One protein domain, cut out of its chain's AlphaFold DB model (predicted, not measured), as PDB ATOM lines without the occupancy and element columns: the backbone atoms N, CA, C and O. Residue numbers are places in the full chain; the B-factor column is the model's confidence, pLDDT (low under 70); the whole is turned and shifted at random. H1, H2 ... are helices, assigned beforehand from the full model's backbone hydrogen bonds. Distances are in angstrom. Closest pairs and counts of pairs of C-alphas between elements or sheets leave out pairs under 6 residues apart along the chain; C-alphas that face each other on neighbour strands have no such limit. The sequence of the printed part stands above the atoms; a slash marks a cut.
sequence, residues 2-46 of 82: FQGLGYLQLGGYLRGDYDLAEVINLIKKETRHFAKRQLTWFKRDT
ATOM      1  N   PHE A   2      71.172 -93.508  -2.392       59.28
ATOM      2  CA  PHE A   2      70.234 -93.248  -3.518       59.28
ATOM      3  C   PHE A   2      69.735 -91.781  -3.518       59.28
ATOM      4  O   PHE A   2      68.761 -91.432  -4.173       59.28
ATOM      5  N   GLN A   3      70.403 -90.897  -2.769       68.38
ATOM      6  CA  GLN A   3      70.012 -89.488  -2.605       68.38
ATOM      7  C   GLN A   3      70.678 -88.564  -3.635       68.38
ATOM      8  O   GLN A   3      70.551 -87.346  -3.554       68.38
ATOM      9  N   GLY A   4      71.414 -89.141  -4.593       79.44
ATOM     10  CA  GLY A   4      72.011 -88.388  -5.686       79.44
ATOM     11  C   GLY A   4      70.932 -87.725  -6.537       79.44
ATOM     12  O   GLY A   4      69.869 -88.301  -6.784       79.44
ATOM     13  N   LEU A   5      71.218 -86.507  -6.992       82.88
ATOM     14  CA  LEU A   5      70.361 -85.769  -7.912       82.88
ATOM     15  C   LEU A   5      70.158 -86.606  -9.188       82.88
ATOM     16  O   LEU A   5      71.118 -87.130  -9.742       82.88
ATOM     17  N   GLY A   6      68.910 -86.795  -9.611       81.31
ATOM     18  CA  GLY A   6      68.524 -87.735 -10.669       81.31
ATOM     19  C   GLY A   6      67.942 -89.039 -10.122       81.31
ATOM     20  O   GLY A   6      66.835 -89.422 -10.495       81.31
ATOM     21  N   TYR A   7      68.641 -89.691  -9.190       86.81
ATOM     22  CA  TYR A   7      68.214 -90.976  -8.619       86.81
ATOM     23  C   TYR A   7      66.996 -90.841  -7.707       86.81
ATOM     24  O   TYR A   7      66.112 -91.695  -7.736       86.81
ATOM     25  N   LEU A   8      66.914 -89.752  -6.940       86.44
ATOM     26  CA  LEU A   8      65.755 -89.478  -6.091       86.44
ATOM     27  C   LEU A   8      64.473 -89.325  -6.925       86.44
ATOM     28  O   LEU A   8      63.435 -89.891  -6.585       86.44
ATOM     29  N   GLN A   9      64.564 -88.583  -8.031       88.44
ATOM     30  CA  GLN A   9      63.447 -88.305  -8.930       88.44
ATOM     31  C   GLN A   9      63.034 -89.560  -9.709       88.44
ATOM     32  O   GLN A   9      61.847 -89.865  -9.792       88.44
ATOM     33  N   LEU A  10      64.006 -90.338 -10.200       89.56
ATOM     34  CA  LEU A  10      63.742 -91.638 -10.827       89.56
ATOM     35  C   LEU A  10      63.092 -92.624  -9.852       89.56
ATOM     36  O   LEU A  10      62.182 -93.348 -10.237       89.56
ATOM     37  N   GLY A  11      63.494 -92.616  -8.580       89.31
ATOM     38  CA  GLY A  11      62.833 -93.410  -7.548       89.31
ATOM     39  C   GLY A  11      61.348 -93.065  -7.387       89.31
ATOM     40  O   GLY A  11      60.553 -93.967  -7.149       89.31
ATOM     41  N   GLY A  12      60.969 -91.791  -7.543       87.31
ATOM     42  CA  GLY A  12      59.567 -91.352  -7.548       87.31
ATOM     43  C   GLY A  12      58.780 -91.884  -8.745       87.31
ATOM     44  O   GLY A  12      57.695 -92.426  -8.562       87.31
ATOM     45  N   TYR A  13      59.363 -91.838  -9.948       91.88
ATOM     46  CA  TYR A  13      58.760 -92.460 -11.134       91.88
ATOM     47  C   TYR A  13      58.523 -93.964 -10.937       91.88
ATOM     48  O   TYR A  13      57.431 -94.461 -11.195       91.88
ATOM     49  N   LEU A  14      59.520 -94.686 -10.413       91.56
ATOM     50  CA  LEU A  14      59.424 -96.135 -10.191       91.56
ATOM     51  C   LEU A  14      58.385 -96.530  -9.128       91.56
ATOM     52  O   LEU A  14      57.929 -97.670  -9.129       91.56
ATOM     53  N   ARG A  15      58.006 -95.613  -8.231       92.56
ATOM     54  CA  ARG A  15      56.916 -95.811  -7.259       92.56
ATOM     55  C   ARG A  15      55.545 -95.372  -7.776       92.56
ATOM     56  O   ARG A  15      54.551 -95.635  -7.110       92.56
ATOM     57  N   GLY A  16      55.487 -94.736  -8.947       91.06
ATOM     58  CA  GLY A  16      54.260 -94.169  -9.504       91.06
ATOM     59  C   GLY A  16      53.873 -92.807  -8.918       91.06
ATOM     60  O   GLY A  16      52.742 -92.379  -9.119       91.06
ATOM     61  N   ASP A  17      54.787 -92.123  -8.217       91.81
ATOM     62  CA  ASP A  17      54.538 -90.805  -7.606       91.81
ATOM     63  C   ASP A  17      54.413 -89.688  -8.667       91.81
ATOM     64  O   ASP A  17      53.754 -88.677  -8.432       91.81
ATOM     65  N   TYR A  18      55.061 -89.870  -9.825       88.12
ATOM     66  CA  TYR A  18      55.164 -88.900 -10.922       88.12
ATOM     67  C   TYR A  18      55.164 -89.609 -12.278       88.12
ATOM     68  O   TYR A  18      55.621 -90.752 -12.381       88.12
ATOM     69  N   ASP A  19      54.758 -88.910 -13.338       93.56
ATOM     70  CA  ASP A  19      54.983 -89.386 -14.702       93.56
ATOM     71  C   ASP A  19      56.428 -89.123 -15.181       93.56
ATOM     72  O   ASP A  19      57.210 -88.376 -14.580       93.56
ATOM     73  N   LEU A  20      56.818 -89.771 -16.282       92.69
ATOM     74  CA  LEU A  20      58.179 -89.666 -16.813       92.69
ATOM     75  C   LEU A  20      58.534 -88.235 -17.253       92.69
ATOM     76  O   LEU A  20      59.677 -87.801 -17.091       92.69
ATOM     77  N   ALA A  21      57.576 -87.498 -17.817       94.94
ATOM     78  CA  ALA A  21      57.806 -86.147 -18.315       94.94
ATOM     79  C   ALA A  21      58.042 -85.169 -17.155       94.94
ATOM     80  O   ALA A  21      58.958 -84.339 -17.208       94.94
ATOM     81  N   GLU A  22      57.270 -85.307 -16.082       93.31
ATOM     82  CA  GLU A  22      57.423 -84.573 -14.836       93.31
ATOM     83  C   GLU A  22      58.785 -84.849 -14.201       93.31
ATOM     84  O   GLU A  22      59.515 -83.909 -13.871       93.31
ATOM     85  N   VAL A  23      59.201 -86.116 -14.131       93.75
ATOM     86  CA  VAL A  23      60.520 -86.480 -13.600       93.75
ATOM     87  C   VAL A  23      61.657 -85.885 -14.423       93.75
ATOM     88  O   VAL A  23      62.586 -85.313 -13.847       93.75
ATOM     89  N   ILE A  24      61.585 -85.925 -15.756       93.69
ATOM     90  CA  ILE A  24      62.589 -85.283 -16.622       93.69
ATOM     91  C   ILE A  24      62.681 -83.779 -16.328       93.69
ATOM     92  O   ILE A  24      63.782 -83.223 -16.226       93.69
ATOM     93  N   ASN A  25      61.540 -83.105 -16.175       94.88
ATOM     94  CA  ASN A  25      61.500 -81.679 -15.862       94.88
ATOM     95  C   ASN A  25      62.075 -81.375 -14.473       94.88
ATOM     96  O   ASN A  25      62.846 -80.419 -14.324       94.88
ATOM     97  N   LEU A  26      61.760 -82.208 -13.480       92.88
ATOM     98  CA  LEU A  26      62.251 -82.076 -12.114       92.88
ATOM     99  C   LEU A  26      63.772 -82.253 -12.047       92.88
ATOM    100  O   LEU A  26      64.454 -81.426 -11.443       92.88
ATOM    101  N   ILE A  27      64.317 -83.261 -12.734       93.75
ATOM    102  CA  ILE A  27      65.766 -83.479 -12.829       93.75
ATOM    103  C   ILE A  27      66.439 -82.255 -13.449       93.75
ATOM    104  O   ILE A  27      67.352 -81.689 -12.855       93.75
ATOM    105  N   LYS A  28      65.955 -81.777 -14.604       94.94
ATOM    106  CA  LYS A  28      66.511 -80.584 -15.266       94.94
ATOM    107  C   LYS A  28      66.500 -79.356 -14.349       94.94
ATOM    108  O   LYS A  28      67.472 -78.599 -14.321       94.94
ATOM    109  N   LYS A  29      65.404 -79.137 -13.617       94.62
ATOM    110  CA  LYS A  29      65.260 -78.020 -12.673       94.62
ATOM    111  C   LYS A  29      66.267 -78.126 -11.531       94.62
ATOM    112  O   LYS A  29      67.004 -77.170 -11.290       94.62
ATOM    113  N   GLU A  30      66.337 -79.282 -10.881       93.56
ATOM    114  CA  GLU A  30      67.235 -79.485  -9.749       93.56
ATOM    115  C   GLU A  30      68.705 -79.436 -10.166       93.56
ATOM    116  O   GLU A  30      69.502 -78.816  -9.462       93.56
ATOM    117  N   THR A  31      69.066 -79.950 -11.347       94.81
ATOM    118  CA  THR A  31      70.428 -79.823 -11.890       94.81
ATOM    119  C   THR A  31      70.817 -78.355 -12.074       94.81
ATOM    120  O   THR A  31      71.899 -77.948 -11.652       94.81
ATOM    121  N   ARG A  32      69.924 -77.517 -12.628       95.88
ATOM    122  CA  ARG A  32      70.177 -76.069 -12.766       95.88
ATOM    123  C   ARG A  32      70.317 -75.377 -11.413       95.88
ATOM    124  O   ARG A  32      71.208 -74.548 -11.238       95.88
ATOM    125  N   HIS A  33      69.454 -75.703 -10.452       95.44
ATOM    126  CA  HIS A  33      69.545 -75.153  -9.100       95.44
ATOM    127  C   HIS A  33      70.848 -75.555  -8.411       95.44
ATOM    128  O   HIS A  33      71.494 -74.717  -7.783       95.44
ATOM    129  N   PHE A  34      71.253 -76.815  -8.550       95.06
ATOM    130  CA  PHE A  34      72.500 -77.323  -7.998       95.06
ATOM    131  C   PHE A  34      73.714 -76.623  -8.616       95.06
ATOM    132  O   PHE A  34      74.518 -76.065  -7.871       95.06
ATOM    133  N   ALA A  35      73.781 -76.526  -9.948       95.38
ATOM    134  CA  ALA A  35      74.835 -75.791 -10.646       95.38
ATOM    135  C   ALA A  35      74.894 -74.314 -10.213       95.38
ATOM    136  O   ALA A  35      75.967 -73.791  -9.911       95.38
ATOM    137  N   LYS A  36      73.739 -73.641 -10.076       96.25
ATOM    138  CA  LYS A  36      73.670 -72.260  -9.567       96.25
ATOM    139  C   LYS A  36      74.183 -72.147  -8.130       96.25
ATOM    140  O   LYS A  36      74.874 -71.176  -7.812       96.25
ATOM    141  N   ARG A  37      73.855 -73.103  -7.253       96.50
ATOM    142  CA  ARG A  37      74.361 -73.137  -5.871       96.50
ATOM    143  C   ARG A  37      75.873 -73.324  -5.845       96.50
ATOM    144  O   ARG A  37      76.530 -72.561  -5.147       96.50
ATOM    145  N   GLN A  38      76.415 -74.259  -6.631       96.44
ATOM    146  CA  GLN A  38      77.862 -74.451  -6.764       96.44
ATOM    147  C   GLN A  38      78.541 -73.166  -7.241       96.44
ATOM    148  O   GLN A  38      79.448 -72.676  -6.576       96.44
ATOM    149  N   LEU A  39      78.040 -72.561  -8.321       94.88
ATOM    150  CA  LEU A  39      78.575 -71.309  -8.852       94.88
ATOM    151  C   LEU A  39      78.544 -70.187  -7.808       94.88
ATOM    152  O   LEU A  39      79.528 -69.485  -7.621       94.88
ATOM    153  N   THR A  40      77.421 -70.029  -7.105       96.50
ATOM    154  CA  THR A  40      77.267 -69.008  -6.057       96.50
ATOM    155  C   THR A  40      78.223 -69.247  -4.891       96.50
ATOM    156  O   THR A  40      78.761 -68.294  -4.337       96.50
ATOM    157  N   TRP A  41      78.427 -70.507  -4.506       96.56
ATOM    158  CA  TRP A  41      79.325 -70.877  -3.419       96.56
ATOM    159  C   TRP A  41      80.782 -70.583  -3.786       96.56
ATOM    160  O   TRP A  41      81.455 -69.878  -3.041       96.56
ATOM    161  N   PHE A  42      81.229 -71.005  -4.973       96.44
ATOM    162  CA  PHE A  42      82.578 -70.719  -5.462       96.44
ATOM    163  C   PHE A  42      82.814 -69.227  -5.723       96.44
ATOM    164  O   PHE A  42      83.896 -68.730  -5.440       96.44
ATOM    165  N   LYS A  43      81.817 -68.472  -6.211       94.12
ATOM    166  CA  LYS A  43      81.968 -67.025  -6.469       94.12
ATOM    167  C   LYS A  43      82.288 -66.202  -5.217       94.12
ATOM    168  O   LYS A  43      82.739 -65.071  -5.351       94.12
ATOM    169  N   ARG A  44      82.031 -66.734  -4.018       93.94
ATOM    170  CA  ARG A  44      82.395 -66.080  -2.752       93.94
ATOM    171  C   ARG A  44      83.878 -66.216  -2.414       93.94
ATOM    172  O   ARG A  44      84.362 -65.451  -1.589       93.94
ATOM    173  N   ASP A  45      84.584 -67.172  -3.013       95.56
ATOM    174  CA  ASP A  45      86.009 -67.377  -2.777       95.56
ATOM    175  C   ASP A  45      86.834 -66.531  -3.755       95.56
ATOM    176  O   ASP A  45      86.902 -66.809  -4.953       95.56
ATOM    177  N   THR A  46      87.475 -65.487  -3.231       93.06
ATOM    178  CA  THR A  46      88.294 -64.553  -4.016       93.06
ATOM    179  C   THR A  46      89.625 -65.150  -4.470       93.06
ATOM    180  O   THR A  46      90.315 -64.530  -5.274       93.06
TER     181      THR A  46
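What this domain is: This is residues 2 to 46 of the 82 residues of the protein "tRNA (Adenosine(37)-N6)-dimethylallyltransferase MiaA" of bacterium (UniProt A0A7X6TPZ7). What shape is this? It is a lopsided helical hairpin: the short helix H1 folds back beside the first part of the long helix H2, whose far part sticks out from residue 35 on. How is it made up? The printed part has 45 residues, with two named helices, H1 then H2, and no named strand; its class is all helix. How compact is it? It is loose, with a radius of gyration of the C-alphas of 13.3 A, a rod spanning 45 by 20 by 9 A.

How they stand to each other: How does H1, residues 7 to 15, stand to H2, residues 20 to 43? They form a helical hairpin and touch, H2 with residues 20 to 27 alone; the closest C-alphas, those of Gln 9 and Val 23, are 5.8 A apart. They run opposite ways at a shallow tilt of 17 degrees. What do the backbones show? In H1 and H2 every O i to N i+4 pair is within hydrogen-bond range.

Where its parts are: Where does H1 begin? Its C-alpha 7 is at (68.214, -90.976, -8.619), and H1 is 12.4 A long from first to last C-alpha. Where does H2 run? It goes from C-alpha 20 at (58.179, -89.666, -16.813) to C-alpha 43 at (81.968, -67.025, -6.469), 34.4 A.

The domain as a whole: How large is it? The two C-alphas farthest apart, those of Gly 16 and Thr 46, are 45.4 A apart. Is it continuous? The printed part has no cut, and the link from H1 to H2 is tight. Where is confidence low? Residues 2 to 3 are under 70 in pLDDT.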